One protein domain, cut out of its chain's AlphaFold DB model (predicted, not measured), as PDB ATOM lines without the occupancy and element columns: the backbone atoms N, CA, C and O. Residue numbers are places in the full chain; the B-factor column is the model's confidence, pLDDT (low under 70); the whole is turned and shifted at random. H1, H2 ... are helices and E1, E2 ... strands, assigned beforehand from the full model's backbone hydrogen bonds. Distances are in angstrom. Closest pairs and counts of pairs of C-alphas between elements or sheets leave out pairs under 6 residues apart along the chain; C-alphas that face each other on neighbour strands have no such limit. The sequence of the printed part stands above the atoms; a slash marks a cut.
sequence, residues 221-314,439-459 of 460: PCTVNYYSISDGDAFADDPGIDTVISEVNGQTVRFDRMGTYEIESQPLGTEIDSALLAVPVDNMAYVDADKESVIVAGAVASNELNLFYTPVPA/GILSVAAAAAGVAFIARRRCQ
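Overview. This is residues 221 to 314 and 439 to 459 of the 460 residues of the protein "LPXTG cell wall anchor domain-containing protein" of Adlercreutzia muris (UniProt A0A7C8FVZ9). What does the model look like? It is a long, strongly twisted sheet of five strands, with one helix, H1, along one face towards one end and a small two-stranded sheet, E4 and E6, towards the other end. What is it built of? The printed part has 115 residues with seven named strands and then one named helix, in the order E1 E2 E3 E4 E5 E6 E7 H1, and its class is mixed, helices and strands. The large sheet is mixed, in the order E2, E3, E1, E7, E5, with E1 and E7 its parallel pair. How large is its outline? It is compact, with a radius of gyration of the C-alphas of 15.2 A, and its spans of 53 by 26 by 24 A only just make a rod.

Along the chain. Where does the printed part begin? E1, residues 221 to 231, starts at C-alpha 221 (60.596, 44.205, 36.078) and is 32.2 A long. Which strands follow? E2 is residues 243 to 247, and E3, residues 252 to 267, is 38.3 A long and bends by 76 degrees at residue 264. Then come E4, residues 271 to 273, E5, residues 284 to 289, E6, residues 293 to 295, and E7, residues 304 to 311, 23.3 A long. Where is the helix? H1, residues 443 to 457, is 21.7 A long and ends at C-alpha 457 (24.638, 27.463, 20.498).

Arrangement. How is the large sheet joined? E1 and E7 are parallel, with N 225 and O 305 2.9 A apart, within hydrogen-bond range. E3 is antiparallel to E1, with N 224 and O 261 at 2.8 A, and forms a hairpin with edge strand E2, with N 244 and O 255 at 2.9 A. Edge strand E5 is antiparallel to E7, with N 287 and O 308 at 2.8 A. How does H1 stand to it? These are two layers, a helix on one face of a sheet: H1 lies over E1 at a height over the sheet of 7.3 A, and runs along the strands at 17 degrees to E1 on the local plane. The closest C-alphas of E1 and H1 are those of Asp 231 and Ala 451, 5.4 A apart, and every O i to N i+4 pair in H1 is within hydrogen-bond range. Where is the small sheet? E4 and E6 are antiparallel, with N 272 and O 294 at 2.8 A, and both are apart from H1; the closest C-alphas of E6 and E7, those of Val 294 and Leu 305, are 7.3 A apart.

Size, cuts and confidence. How far does it reach? The two C-alphas farthest apart, those of Pro 267 and Gln 459, are 53.2 A apart. Where is the cut, and which link is long? Residues 315 to 438 are not printed, and C-alphas 314 and 439 are 28.3 A apart across that cut; the link from E1 to E2, 11 residues, is long. Where is confidence low? The mean pLDDT of the printed part is 79.3, and residues 232 to 241, 314 and 439 to 459 are under 70.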
ATOM      1  N   PRO A 221      61.212  45.158  37.001       94.81
ATOM      2  CA  PRO A 221      60.596  44.205  36.078       94.81
ATOM      3  C   PRO A 221      59.176  44.641  35.688       94.81
ATOM      4  O   PRO A 221      58.585  45.544  36.292       94.81
ATOM      5  N   CYS A 222      58.630  43.997  34.655       95.81
ATOM      6  CA  CYS A 222      57.250  44.191  34.208       95.81
ATOM      7  C   CYS A 222      56.575  42.840  33.933       95.81
ATOM      8  O   CYS A 222      57.088  42.019  33.172       95.81
ATOM      9  N   THR A 223      55.414  42.629  34.551       96.19
ATOM     10  CA  THR A 223      54.664  41.368  34.514       96.19
ATOM     11  C   THR A 223      53.596  41.421  33.430       96.19
ATOM     12  O   THR A 223      52.751  42.315  33.419       96.19
ATOM     13  N   VAL A 224      53.607  40.445  32.525       96.56
ATOM     14  CA  VAL A 224      52.684  40.343  31.391       96.56
ATOM     15  C   VAL A 224      51.815  39.102  31.566       96.56
ATOM     16  O   VAL A 224      52.273  37.975  31.387       96.56
ATOM     17  N   ASN A 225      50.551  39.297  31.924       94.56
ATOM     18  CA  ASN A 225      49.582  38.221  32.120       94.56
ATOM     19  C   ASN A 225      48.736  38.017  30.856       94.56
ATOM     20  O   ASN A 225      48.277  38.981  30.243       94.56
ATOM     21  N   TYR A 226      48.467  36.763  30.496       94.00
ATOM     22  CA  TYR A 226      47.666  36.393  29.326       94.00
ATOM     23  C   TYR A 226      46.374  35.714  29.791       94.00
ATOM     24  O   TYR A 226      46.449  34.723  30.514       94.00
ATOM     25  N   TYR A 227      45.199  36.194  29.369       93.06
ATOM     26  CA  TYR A 227      43.900  35.618  29.758       93.06
ATOM     27  C   TYR A 227      43.030  35.245  28.556       93.06
ATOM     28  O   TYR A 227      42.910  36.013  27.598       93.06
ATOM     29  N   SER A 228      42.324  34.118  28.655       91.00
ATOM     30  CA  SER A 228      41.195  33.801  27.780       91.00
ATOM     31  C   SER A 228      39.884  34.327  28.364       91.00
ATOM     32  O   SER A 228      39.554  34.035  29.512       91.00
ATOM     33  N   ILE A 229      39.121  35.056  27.549       88.25
ATOM     34  CA  ILE A 229      37.774  35.545  27.856       88.25
ATOM     35  C   ILE A 229      36.739  34.468  27.512       88.25
ATOM     36  O   ILE A 229      36.687  33.982  26.378       88.25
ATOM     37  N   SER A 230      35.870  34.149  28.471       83.38
ATOM     38  CA  SER A 230      34.724  33.252  28.312       83.38
ATOM     39  C   SER A 230      33.445  33.807  28.971       83.38
ATOM     40  O   SER A 230      33.467  34.821  29.675       83.38
ATOM     41  N   ASP A 231      32.301  33.184  28.673       79.31
ATOM     42  CA  ASP A 231      30.982  33.566  29.202       79.31
ATOM     43  C   ASP A 231      30.880  33.172  30.689       79.31
ATOM     44  O   ASP A 231      31.008  31.991  31.027       79.31
ATOM     45  N   GLY A 232      30.700  34.150  31.583       67.75
ATOM     46  CA  GLY A 232      30.804  33.938  33.032       67.75
ATOM     47  C   GLY A 232      29.699  33.059  33.617       67.75
ATOM     48  O   GLY A 232      29.939  32.344  34.588       67.75
ATOM     49  N   ASP A 233      28.525  33.034  32.977       66.31
ATOM     50  CA  ASP A 233      27.376  32.215  33.390       66.31
ATOM     51  C   ASP A 233      27.645  30.693  33.256       66.31
ATOM     52  O   ASP A 233      26.866  29.883  33.758       66.31
ATOM     53  N   ALA A 234      28.710  30.274  32.556       59.72
ATOM     54  CA  ALA A 234      28.922  28.874  32.179       59.72
ATOM     55  C   ALA A 234      29.456  27.970  33.309       59.72
ATOM     56  O   ALA A 234      29.104  26.791  33.350       59.72
ATOM     57  N   PHE A 235      30.313  28.497  34.195       55.16
ATOM     58  CA  PHE A 235      31.046  27.723  35.215       55.16
ATOM     59  C   PHE A 235      31.347  28.570  36.466       55.16
ATOM     60  O   PHE A 235      32.503  28.715  36.866       55.16
ATOM     61  N   ALA A 236      30.315  29.178  37.056       58.25
ATOM     62  CA  ALA A 236      30.457  30.051  38.227       58.25
ATOM     63  C   ALA A 236      30.651  29.299  39.563       58.25
ATOM     64  O   ALA A 236      31.134  29.893  40.522       58.25
ATOM     65  N   ASP A 237      30.295  28.009  39.627       59.47
ATOM     66  CA  ASP A 237      30.339  27.204  40.861       59.47
ATOM     67  C   ASP A 237      31.756  26.719  41.247       59.47
ATOM     68  O   ASP A 237      31.961  26.297  42.383       59.47
ATOM     69  N   ASP A 238      32.715  26.760  40.311       61.09
ATOM     70  CA  ASP A 238      34.123  26.377  40.519       61.09
ATOM     71  C   ASP A 238      35.048  27.205  39.586       61.09
ATOM     72  O   ASP A 238      35.417  26.775  38.480       61.09
ATOM     73  N   PRO A 239      35.358  28.468  39.945       62.12
ATOM     74  CA  PRO A 239      36.462  29.204  39.340       62.12
ATOM     75  C   PRO A 239      37.787  28.573  39.790       62.12
ATOM     76  O   PRO A 239      38.007  28.350  40.978       62.12
ATOM     77  N   GLY A 240      38.688  28.302  38.841       64.81
ATOM     78  CA  GLY A 240      40.029  27.834  39.182       64.81
ATOM     79  C   GLY A 240      40.824  28.923  39.905       64.81
ATOM     80  O   GLY A 240      40.459  30.095  39.869       64.81
ATOM     81  N   ILE A 241      41.951  28.553  40.517       61.09
ATOM     82  CA  ILE A 241      42.833  29.500  41.233       61.09
ATOM     83  C   ILE A 241      43.285  30.657  40.311       61.09
ATOM     84  O   ILE A 241      43.426  31.793  40.751       61.09
ATOM     85  N   ASP A 242      43.427  30.374  39.014       80.38
ATOM     86  CA  ASP A 242      43.785  31.312  37.945       80.38
ATOM     87  C   ASP A 242      42.578  31.971  37.231       80.38
ATOM     88  O   ASP A 242      42.729  32.586  36.172       80.38
ATOM     89  N   THR A 243      41.363  31.843  37.775       80.50
ATOM     90  CA  THR A 243      40.123  32.367  37.184       80.50
ATOM     91  C   THR A 243      39.627  33.619  37.913       80.50
ATOM     92  O   THR A 243      39.249  33.562  39.081       80.50
ATOM     93  N   VAL A 244      39.479  34.732  37.190       82.94
ATOM     94  CA  VAL A 244      38.771  35.932  37.668       82.94
ATOM     95  C   VAL A 244      37.399  36.024  36.999       82.94
ATOM     96  O   VAL A 244      37.296  35.998  35.775       82.94
ATOM     97  N   ILE A 245      36.329  36.171  37.785       81.44
ATOM     98  CA  ILE A 245      34.978  36.476  37.284       81.44
ATOM     99  C   ILE A 245      34.667  37.943  37.599       81.44
ATOM    100  O   ILE A 245      34.878  38.387  38.726       81.44
ATOM    101  N   SER A 246      34.191  38.708  36.613       79.81
ATOM    102  CA  SER A 246      33.927  40.146  36.756       79.81
ATOM    103  C   SER A 246      32.759  40.627  35.886       79.81
ATOM    104  O   SER A 246      32.458  40.046  34.844       79.81
ATOM    105  N   GLU A 247      32.106  41.708  36.314       79.88
ATOM    106  CA  GLU A 247      30.978  42.339  35.619       79.88
ATOM    107  C   GLU A 247      31.462  43.381  34.604       79.88
ATOM    108  O   GLU A 247      31.818  44.509  34.948       79.88
ATOM    109  N   VAL A 248      31.438  43.017  33.322       75.12
ATOM    110  CA  VAL A 248      31.909  43.864  32.219       75.12
ATOM    111  C   VAL A 248      30.700  44.392  31.449       75.12
ATOM    112  O   VAL A 248      30.039  43.658  30.720       75.12
ATOM    113  N   ASN A 249      30.394  45.683  31.613       76.12
ATOM    114  CA  ASN A 249      29.211  46.347  31.034       76.12
ATOM    115  C   ASN A 249      27.853  45.687  31.384       76.12
ATOM    116  O   ASN A 249      26.893  45.806  30.621       76.12
ATOM    117  N   GLY A 250      27.744  45.037  32.550       77.38
ATOM    118  CA  GLY A 250      26.527  44.325  32.970       77.38
ATOM    119  C   GLY A 250      26.383  42.940  32.331       77.38
ATOM    120  O   GLY A 250      25.266  42.505  32.036       77.38
ATOM    121  N   GLN A 251      27.514  42.296  32.048       76.75
ATOM    122  CA  GLN A 251      27.616  40.894  31.680       76.75
ATOM    123  C   GLN A 251      28.635  40.211  32.594       76.75
ATOM    124  O   GLN A 251      29.763  40.696  32.721       76.75
ATOM    125  N   THR A 252      28.278  39.039  33.120       82.06
ATOM    126  CA  THR A 252      29.205  38.113  33.769       82.06
ATOM    127  C   THR A 252      30.274  37.678  32.764       82.06
ATOM    128  O   THR A 252      29.965  37.028  31.762       82.06
ATOM    129  N   VAL A 253      31.541  38.014  33.006       82.12
ATOM    130  CA  VAL A 253      32.672  37.599  32.162       82.12
ATOM    131  C   VAL A 253      33.686  36.839  33.000       82.12
ATOM    132  O   VAL A 253      34.041  37.264  34.099       82.12
ATOM    133  N   ARG A 254      34.158  35.713  32.465       84.50
ATOM    134  CA  ARG A 254      35.200  34.884  33.065       84.50
ATOM    135  C   ARG A 254      36.518  35.097  32.317       84.50
ATOM    136  O   ARG A 254      36.561  35.029  31.089       84.50
ATOM    137  N   PHE A 255      37.574  35.369  33.071       88.75
ATOM    138  CA  PHE A 255      38.946  35.549  32.614       88.75
ATOM    139  C   PHE A 255      39.794  34.429  33.214       88.75
ATOM    140  O   PHE A 255      40.092  34.448  34.405       88.75
ATOM    141  N   ASP A 256      40.173  33.447  32.405       88.50
ATOM    142  CA  ASP A 256      41.060  32.359  32.829       88.50
ATOM    143  C   ASP A 256      42.498  32.690  32.422       88.50
ATOM    144  O   ASP A 256      42.759  32.922  31.236       88.50
ATOM    145  N   ARG A 257      43.434  32.745  33.380       90.56
ATOM    146  CA  ARG A 257      44.847  33.019  33.089       90.56
ATOM    147  C   ARG A 257      45.460  31.826  32.353       90.56
ATOM    148  O   ARG A 257      45.455  30.697  32.832       90.56
ATOM    149  N   MET A 258      45.987  32.092  31.165       90.69
ATOM    150  CA  MET A 258      46.651  31.120  30.293       90.69
ATOM    151  C   MET A 258      48.151  31.000  30.594       90.69
ATOM    152  O   MET A 258      48.780  30.014  30.219       90.69
ATOM    153  N   GLY A 259      48.722  32.024  31.231       90.31
ATOM    154  CA  GLY A 259      50.119  32.092  31.638       90.31
ATOM    155  C   GLY A 259      50.559  33.524  31.940       90.31
ATOM    156  O   GLY A 259      49.801  34.480  31.744       90.31
ATOM    157  N   THR A 260      51.810  33.653  32.372       93.62
ATOM    158  CA  THR A 260      52.477  34.921  32.691       93.62
ATOM    159  C   THR A 260      53.879  34.914  32.080       93.62
ATOM    160  O   THR A 260      54.512  33.863  31.981       93.62
ATOM    161  N   TYR A 261      54.356  36.081  31.657       93.38
ATOM    162  CA  TYR A 261      55.713  36.324  31.176       93.38
ATOM    163  C   TYR A 261      56.289  37.540  31.904       93.38
ATOM    164  O   TYR A 261      55.611  38.557  32.031       93.38
ATOM    165  N   GLU A 262      57.535  37.452  32.359       95.50
ATOM    166  CA  GLU A 262      58.242  38.572  32.980       95.50
ATOM    167  C   GLU A 262      59.198  39.213  31.967       95.50
ATOM    168  O   GLU A 262      59.990  38.534  31.308       95.50
ATOM    169  N   ILE A 263      59.117  40.534  31.829       94.88
ATOM    170  CA  ILE A 263      60.089  41.334  31.085       94.88
ATOM    171  C   ILE A 263      61.228  41.683  32.046       94.88
ATOM    172  O   ILE A 263      60.983  42.323  33.071       94.88
ATOM    173  N   GLU A 264      62.462  41.308  31.675       94.56
ATOM    174  CA  GLU A 264      63.700  41.666  32.387       94.56
ATOM    175  C   GLU A 264      63.710  43.145  32.804       94.56
ATOM    176  O   GLU A 264      63.315  44.012  32.021       94.56
ATOM    177  N   SER A 265      64.216  43.445  34.001       95.56
ATOM    178  CA  SER A 265      64.158  44.775  34.613       95.56
ATOM    179  C   SER A 265      64.613  45.921  33.704       95.56
ATOM    180  O   SER A 265      65.796  46.081  33.378       95.56
ATOM    181  N   GLN A 266      63.656  46.774  33.336       96.25
ATOM    182  CA  GLN A 266      63.874  47.939  32.479       96.25
ATOM    183  C   GLN A 266      64.150  49.198  33.314       96.25
ATOM    184  O   GLN A 266      63.627  49.313  34.423       96.25
ATOM    185  N   PRO A 267      64.934  50.173  32.811       96.44
ATOM    186  CA  PRO A 267      65.151  51.450  33.495       96.44
ATOM    187  C   PRO A 267      63.836  52.165  33.821       96.44
ATOM    188  O   PRO A 267      62.920  52.172  32.992       96.44
ATOM    189  N   LEU A 268      63.754  52.813  34.986       94.38
ATOM    190  CA  LEU A 268      62.552  53.569  35.355       94.38
ATOM    191  C   LEU A 268      62.252  54.672  34.326       94.38
ATOM    192  O   LEU A 268      63.151  55.355  33.834       94.38
ATOM    193  N   GLY A 269      60.973  54.836  33.992       94.44
ATOM    194  CA  GLY A 269      60.509  55.722  32.923       94.44
ATOM    195  C   GLY A 269      60.559  55.121  31.512       94.44
ATOM    196  O   GLY A 269      60.215  55.820  30.560       94.44
ATOM    197  N   THR A 270      60.959  53.853  31.345       97.31
ATOM    198  CA  THR A 270      60.846  53.145  30.056       97.31
ATOM    199  C   THR A 270      59.375  52.886  29.723       97.31
ATOM    200  O   THR A 270      58.618  52.462  30.592       97.31
ATOM    201  N   GLU A 271      58.969  53.117  28.473       97.38
ATOM    202  CA  GLU A 271      57.627  52.785  27.980       97.38
ATOM    203  C   GLU A 271      57.596  51.376  27.372       97.38
ATOM    204  O   GLU A 271      58.433  51.032  26.536       97.38
ATOM    205  N   ILE A 272      56.608  50.578  27.780       96.69
ATOM    206  CA  ILE A 272      56.338  49.225  27.286       96.69
ATOM    207  C   ILE A 272      54.963  49.238  26.601       96.69
ATOM    208  O   ILE A 272      53.934  49.331  27.266       96.69
ATOM    209  N   ASP A 273      54.964  49.171  25.268       96.06
ATOM    210  CA  ASP A 273      53.778  49.112  24.397       96.06
ATOM    211  C   ASP A 273      53.166  47.698  24.429       96.06
ATOM    212  O   ASP A 273      53.826  46.717  24.064       96.06
ATOM    213  N   SER A 274      51.906  47.579  24.861       93.56
ATOM    214  CA  SER A 274      51.248  46.279  25.039       93.56
ATOM    215  C   SER A 274      50.935  45.575  23.714       93.56
ATOM    216  O   SER A 274      50.919  44.340  23.662       93.56
ATOM    217  N   ALA A 275      50.796  46.314  22.609       92.31
ATOM    218  CA  ALA A 275      50.561  45.746  21.283       92.31
ATOM    219  C   ALA A 275      51.792  45.006  20.722       92.31
ATOM    220  O   ALA A 275      51.656  44.209  19.790       92.31
ATOM    221  N   LEU A 276      52.983  45.223  21.295       95.12
ATOM    222  CA  LEU A 276      54.202  44.470  20.975       95.12
ATOM    223  C   LEU A 276      54.323  43.146  21.750       95.12
ATOM    224  O   LEU A 276      55.156  42.314  21.391       95.12
ATOM    225  N   LEU A 277      53.500  42.939  22.783       95.38
ATOM    226  CA  LEU A 277      53.537  41.770  23.675       95.38
ATOM    227  C   LEU A 277      52.485  40.701  23.328       95.38
ATOM    228  O   LEU A 277      52.466  39.625  23.934       95.38
ATOM    229  N   ALA A 278      51.614  40.979  22.353       93.25
ATOM    230  CA  ALA A 278      50.615  40.036  21.869       93.25
ATOM    231  C   ALA A 278      51.275  38.865  21.114       93.25
ATOM    232  O   ALA A 278      51.926  39.054  20.083       93.25
ATOM    233  N   VAL A 279      51.077  37.641  21.610       93.31
ATOM    234  CA  VAL A 279      51.666  36.416  21.046       93.31
ATOM    235  C   VAL A 279      50.614  35.592  20.292       93.31
ATOM    236  O   VAL A 279      49.450  35.566  20.694       93.31
ATOM    237  N   PRO A 280      50.969  34.890  19.200       91.56
ATOM    238  CA  PRO A 280      50.063  33.930  18.573       91.56
ATOM    239  C   PRO A 280      49.783  32.750  19.514       91.56
ATOM    240  O   PRO A 280      50.717  32.100  19.979       91.56
ATOM    241  N   VAL A 281      48.504  32.448  19.753       90.00
ATOM    242  CA  VAL A 281      48.053  31.325  20.593       90.00
ATOM    243  C   VAL A 281      47.089  30.451  19.788       90.00
ATOM    244  O   VAL A 281      46.186  30.959  19.119       90.00
ATOM    245  N   ASP A 282      47.280  29.129  19.830       89.69
ATOM    246  CA  ASP A 282      46.512  28.184  19.012       89.69
ATOM    247  C   ASP A 282      45.003  28.260  19.287       89.69
ATOM    248  O   ASP A 282      44.544  28.170  20.424       89.69
ATOM    249  N   ASN A 283      44.218  28.379  18.211       87.69
ATOM    250  CA  ASN A 283      42.758  28.551  18.230       87.69
ATOM    251  C   ASN A 283      42.250  29.789  18.998       87.69
ATOM    252  O   ASN A 283      41.052  29.871  19.271       87.69
ATOM    253  N   MET A 284      43.108  30.767  19.296       91.00
ATOM    254  CA  MET A 284      42.748  32.010  19.983       91.00
ATOM    255  C   MET A 284      43.048  33.237  19.107       91.00
ATOM    256  O   MET A 284      43.970  33.238  18.293       91.00
ATOM    257  N   ALA A 285      42.266  34.299  19.274       90.62
ATOM    258  CA  ALA A 285      42.509  35.608  18.681       90.62
ATOM    259  C   ALA A 285      42.767  36.631  19.790       90.62
ATOM    260  O   ALA A 285      42.003  36.693  20.754       90.62
ATOM    261  N   TYR A 286      43.816  37.441  19.635       92.56
ATOM    262  CA  TYR A 286      44.050  38.608  20.486       92.56
ATOM    263  C   TYR A 286      42.875  39.588  20.371       92.56
ATOM    264  O   TYR A 286      42.364  39.828  19.272       92.56
ATOM    265  N   VAL A 287      42.445  40.122  21.512       91.19
ATOM    266  CA  VAL A 287      41.356  41.093  21.636       91.19
ATOM    267  C   VAL A 287      41.939  42.486  21.825       91.19
ATOM    268  O   VAL A 287      41.789  43.331  20.948       91.19
ATOM    269  N   ASP A 288      42.564  42.706  22.982       91.19
ATOM    270  CA  ASP A 288      43.157  43.969  23.419       91.19
ATOM    271  C   ASP A 288      43.945  43.739  24.726       91.19
ATOM    272  O   ASP A 288      43.966  42.619  25.246       91.19
ATOM    273  N   ALA A 289      44.533  44.795  25.285       91.06
ATOM    274  CA  ALA A 289      45.096  44.816  26.634       91.06
ATOM    275  C   ALA A 289      44.246  45.669  27.597       91.06
ATOM    276  O   ALA A 289      43.319  46.368  27.185       91.06
ATOM    277  N   ASP A 290      44.562  45.631  28.892       90.31
ATOM    278  CA  ASP A 290      43.982  46.525  29.904       90.31
ATOM    279  C   ASP A 290      44.534  47.964  29.838       90.31
ATOM    280  O   ASP A 290      43.889  48.896  30.329       90.31
ATOM    281  N   LYS A 291      45.713  48.150  29.226       91.19
ATOM    282  CA  LYS A 291      46.425  49.427  29.052       91.19
ATOM    283  C   LYS A 291      47.102  49.471  27.671       91.19
ATOM    284  O   LYS A 291      47.644  48.462  27.223       91.19
ATOM    285  N   GLU A 292      47.128  50.636  27.011       92.38
ATOM    286  CA  GLU A 292      47.867  50.820  25.740       92.38
ATOM    287  C   GLU A 292      49.392  50.694  25.948       92.38
ATOM    288  O   GLU A 292      50.087  50.065  25.152       92.38
ATOM    289  N   SER A 293      49.909  51.238  27.051       94.94
ATOM    290  CA  SER A 293      51.298  51.064  27.483       94.94
ATOM    291  C   SER A 293      51.434  51.151  29.008       94.94
ATOM    292  O   SER A 293      50.523  51.598  29.711       94.94
ATOM    293  N   VAL A 294      52.583  50.710  29.523       94.75
ATOM    294  CA  VAL A 294      53.042  50.939  30.902       94.75
ATOM    295  C   VAL A 294      54.314  51.781  30.872       94.75
ATOM    296  O   VAL A 294      55.214  51.521  30.076       94.75
ATOM    297  N   ILE A 295      54.403  52.770  31.763       95.94
ATOM    298  CA  ILE A 295      55.651  53.477  32.067       95.94
ATOM    299  C   ILE A 295      56.246  52.830  33.317       95.94
ATOM    300  O   ILE A 295      55.634  52.888  34.381       95.94
ATOM    301  N   VAL A 296      57.420  52.214  33.185       95.06
ATOM    302  CA  VAL A 296      58.050  51.409  34.243       95.06
ATOM    303  C   VAL A 296      58.349  52.264  35.476       95.06
ATOM    304  O   VAL A 296      59.164  53.188  35.430       95.06
ATOM    305  N   ALA A 297      57.685  51.941  36.582       91.88
ATOM    306  CA  ALA A 297      57.778  52.603  37.875       91.88
ATOM    307  C   ALA A 297      58.604  51.782  38.881       91.88
ATOM    308  O   ALA A 297      58.887  50.598  38.672       91.88
ATOM    309  N   GLY A 298      58.992  52.413  39.996       89.31
ATOM    310  CA  GLY A 298      59.720  51.737  41.077       89.31
ATOM    311  C   GLY A 298      58.893  50.627  41.737       89.31
ATOM    312  O   GLY A 298      59.401  49.527  41.946       89.31
ATOM    313  N   ALA A 299      57.607  50.878  41.997       87.69
ATOM    314  CA  ALA A 299      56.682  49.890  42.549       87.69
ATOM    315  C   ALA A 299      56.348  48.800  41.512       87.69
ATOM    316  O   ALA A 299      55.712  49.089  40.498       87.69
ATOM    317  N   VAL A 300      56.731  47.542  41.772       87.75
ATOM    318  CA  VAL A 300      56.552  46.421  40.818       87.75
ATOM    319  C   VAL A 300      55.080  46.209  40.456       87.75
ATOM    320  O   VAL A 300      54.757  46.033  39.288       87.75
ATOM    321  N   ALA A 301      54.170  46.336  41.428       85.56
ATOM    322  CA  ALA A 301      52.725  46.197  41.219       85.56
ATOM    323  C   ALA A 301      52.113  47.252  40.266       85.56
ATOM    324  O   ALA A 301      50.987  47.087  39.805       85.56
ATOM    325  N   SER A 302      52.838  48.332  39.945       89.12
ATOM    326  CA  SER A 302      52.426  49.300  38.914       89.12
ATOM    327  C   SER A 302      52.837  48.877  37.496       89.12
ATOM    328  O   SER A 302      52.322  49.425  36.521       89.12
ATOM    329  N   ASN A 303      53.723  47.886  37.368       93.25
ATOM    330  CA  ASN A 303      54.312  47.429  36.111       93.25
ATOM    331  C   ASN A 303      53.621  46.163  35.573       93.25
ATOM    332  O   ASN A 303      54.281  45.276  35.038       93.25
ATOM    333  N   GLU A 304      52.300  46.055  35.718       94.19
ATOM    334  CA  GLU A 304      51.525  44.915  35.212       94.19
ATOM    335  C   GLU A 304      50.792  45.266  33.906       94.19
ATOM    336  O   GLU A 304      50.166  46.324  33.798       94.19
ATOM    337  N   LEU A 305      50.817  44.359  32.927       94.12
ATOM    338  CA  LEU A 305      50.014  44.398  31.702       94.12
ATOM    339  C   LEU A 305      49.184  43.118  31.582       94.12
ATOM    340  O   LEU A 305      49.714  42.014  31.693       94.12
ATOM    341  N   ASN A 306      47.885  43.256  31.312       93.69
ATOM    342  CA  ASN A 306      46.962  42.133  31.163       93.69
ATOM    343  C   ASN A 306      46.437  42.089  29.723       93.69
ATOM    344  O   ASN A 306      45.710  42.982  29.292       93.69
ATOM    345  N   LEU A 307      46.820  41.056  28.971       94.44
ATOM    346  CA  LEU A 307      46.465  40.864  27.564       94.44
ATOM    347  C   LEU A 307      45.352  39.824  27.420       94.44
ATOM    348  O   LEU A 307      45.417  38.729  27.986       94.44
ATOM    349  N   PHE A 308      44.350  40.144  26.605       92.94
ATOM    350  CA  PHE A 308      43.122  39.370  26.488       92.94
ATOM    351  C   PHE A 308      42.977  38.683  25.133       92.94
ATOM    352  O   PHE A 308      43.250  39.258  24.078       92.94
ATOM    353  N   TYR A 309      42.470  37.451  25.163       92.12
ATOM    354  CA  TYR A 309      42.259  36.607  23.993       92.12
ATOM    355  C   TYR A 309      40.856  35.995  24.017       92.12
ATOM    356  O   TYR A 309      40.308  35.695  25.075       92.12
ATOM    357  N   THR A 310      40.275  35.754  22.845       89.50
ATOM    358  CA  THR A 310      39.009  35.021  22.677       89.50
ATOM    359  C   THR A 310      39.248  33.744  21.875       89.50
ATOM    360  O   THR A 310      40.039  33.780  20.929       89.50
ATOM    361  N   PRO A 311      38.543  32.632  22.154       85.69
ATOM    362  CA  PRO A 311      38.514  31.495  21.244       85.69
ATOM    363  C   PRO A 311      38.083  31.938  19.844       85.69
ATOM    364  O   PRO A 311      37.059  32.609  19.680       85.69
ATOM    365  N   VAL A 312      38.856  31.556  18.826       83.94
ATOM    366  CA  VAL A 312      38.451  31.689  17.425       83.94
ATOM    367  C   VAL A 312      37.210  30.818  17.243       83.94
ATOM    368  O   VAL A 312      37.264  29.621  17.542       83.94
ATOM    369  N   PRO A 313      36.080  31.359  16.749       74.56
ATOM    370  CA  PRO A 313      34.913  30.542  16.481       74.56
ATOM    371  C   PRO A 313      35.279  29.459  15.468       74.56
ATOM    372  O   PRO A 313      35.514  29.757  14.297       74.56
ATOM    373  N   ALA A 314      35.323  28.202  15.925       69.19
ATOM    374  CA  ALA A 314      35.466  27.055  15.040       69.19
ATOM    375  C   ALA A 314      34.448  27.201  13.904       69.19
ATOM    376  O   ALA A 314      33.255  27.407  14.174       69.19
ATOM    377  N   GLY A 439      40.363  48.056  32.900       38.09
ATOM    378  CA  GLY A 439      40.005  49.182  32.032       38.09
ATOM    379  C   GLY A 439      39.108  48.725  30.875       38.09
ATOM    380  O   GLY A 439      39.429  47.762  30.183       38.09
ATOM    381  N   ILE A 440      37.959  49.381  30.658       43.47
ATOM    382  CA  ILE A 440      36.927  48.888  29.727       43.47
ATOM    383  C   ILE A 440      36.510  49.944  28.699       43.47
ATOM    384  O   ILE A 440      35.865  50.939  29.028       43.47
ATOM    385  N   LEU A 441      36.726  49.617  27.420       40.31
ATOM    386  CA  LEU A 441      35.763  49.940  26.358       40.31
ATOM    387  C   LEU A 441      35.769  48.886  25.235       40.31
ATOM    388  O   LEU A 441      34.707  48.477  24.770       40.31
ATOM    389  N   SER A 442      36.951  48.413  24.838       45.25
ATOM    390  CA  SER A 442      37.178  47.421  23.777       45.25
ATOM    391  C   SER A 442      36.948  45.975  24.230       45.25
ATOM    392  O   SER A 442      36.203  45.247  23.572       45.25
ATOM    393  N   VAL A 443      37.496  45.579  25.386       48.19
ATOM    394  CA  VAL A 443      37.337  44.238  25.996       48.19
ATOM    395  C   VAL A 443      35.864  43.800  26.056       48.19
ATOM    396  O   VAL A 443      35.518  42.675  25.687       48.19
ATOM    397  N   ALA A 444      34.964  44.718  26.423       49.06
ATOM    398  CA  ALA A 444      33.526  44.460  26.487       49.06
ATOM    399  C   ALA A 444      32.886  44.123  25.129       49.06
ATOM    400  O   ALA A 444      31.930  43.352  25.080       49.06
ATOM    401  N   ALA A 445      33.392  44.670  24.018       47.19
ATOM    402  CA  ALA A 445      32.854  44.380  22.689       47.19
ATOM    403  C   ALA A 445      33.158  42.935  22.254       47.19
ATOM    404  O   ALA A 445      32.316  42.290  21.625       47.19
ATOM    405  N   ALA A 446      34.325  42.405  22.636       48.78
ATOM    406  CA  ALA A 446      34.664  41.001  22.423       48.78
ATOM    407  C   ALA A 446      33.860  40.078  23.348       48.78
ATOM    408  O   ALA A 446      33.253  39.126  22.861       48.78
ATOM    409  N   ALA A 447      33.770  40.394  24.646       50.19
ATOM    410  CA  ALA A 447      32.975  39.620  25.603       50.19
ATOM    411  C   ALA A 447      31.485  39.535  25.205       50.19
ATOM    412  O   ALA A 447      30.896  38.451  25.209       50.19
ATOM    413  N   ALA A 448      30.894  40.645  24.747       49.97
ATOM    414  CA  ALA A 448      29.544  40.665  24.180       49.97
ATOM    415  C   ALA A 448      29.411  39.758  22.940       49.97
ATOM    416  O   ALA A 448      28.404  39.065  22.779       49.97
ATOM    417  N   GLY A 449      30.437  39.717  22.082       52.91
ATOM    418  CA  GLY A 449      30.511  38.806  20.937       52.91
ATOM    419  C   GLY A 449      30.568  37.327  21.339       52.91
ATOM    420  O   GLY A 449      29.828  36.516  20.778       52.91
ATOM    421  N   VAL A 450      31.387  36.982  22.339       51.19
ATOM    422  CA  VAL A 450      31.510  35.616  22.880       51.19
ATOM    423  C   VAL A 450      30.181  35.145  23.468       51.19
ATOM    424  O   VAL A 450      29.663  34.114  23.035       51.19
ATOM    425  N   ALA A 451      29.572  35.926  24.364       48.53
ATOM    426  CA  ALA A 451      28.286  35.594  24.982       48.53
ATOM    427  C   ALA A 451      27.144  35.476  23.950       48.53
ATOM    428  O   ALA A 451      26.277  34.605  24.054       48.53
ATOM    429  N   PHE A 452      27.151  36.300  22.893       46.75
ATOM    430  CA  PHE A 452      26.180  36.187  21.799       46.75
ATOM    431  C   PHE A 452      26.347  34.883  20.998       46.75
ATOM    432  O   PHE A 452      25.354  34.245  20.636       46.75
ATOM    433  N   ILE A 453      27.586  34.450  20.742       47.91
ATOM    434  CA  ILE A 453      27.881  33.180  20.059       47.91
ATOM    435  C   ILE A 453      27.540  31.980  20.959       47.91
ATOM    436  O   ILE A 453      26.949  31.013  20.475       47.91
ATOM    437  N   ALA A 454      27.846  32.053  22.259       43.25
ATOM    438  CA  ALA A 454      27.529  31.021  23.245       43.25
ATOM    439  C   ALA A 454      26.011  30.816  23.384       43.25
ATOM    440  O   ALA A 454      25.507  29.720  23.120       43.25
ATOM    441  N   ARG A 455      25.246  31.885  23.662       41.88
ATOM    442  CA  ARG A 455      23.775  31.821  23.773       41.88
ATOM    443  C   ARG A 455      23.099  31.289  22.510       41.88
ATOM    444  O   ARG A 455      22.080  30.612  22.615       41.88
ATOM    445  N   ARG A 456      23.670  31.530  21.324       44.34
ATOM    446  CA  ARG A 456      23.139  31.013  20.051       44.34
ATOM    447  C   ARG A 456      23.399  29.516  19.834       44.34
ATOM    448  O   ARG A 456      22.675  28.898  19.059       44.34
ATOM    449  N   ARG A 457      24.388  28.919  20.513       43.66
ATOM    450  CA  ARG A 457      24.638  27.463  20.498       43.66
ATOM    451  C   ARG A 457      23.738  26.700  21.475       43.66
ATOM    452  O   ARG A 457      23.362  25.579  21.171       43.66
ATOM    453  N   CYS A 458      23.317  27.319  22.578       40.16
ATOM    454  CA  CYS A 458      22.403  26.713  23.561       40.16
ATOM    455  C   CYS A 458      20.902  26.811  23.195       40.16
ATOM    456  O   CYS A 458      20.049  26.525  24.033       40.16
ATOM    457  N   GLN A 459      20.563  27.248  21.975       42.41
ATOM    458  CA  GLN A 459      19.183  27.420  21.486       42.41
ATOM    459  C   GLN A 459      18.852  26.551  20.254       42.41
ATOM    460  O   GLN A 459      17.862  26.817  19.567       42.41
TER     461      GLN A 459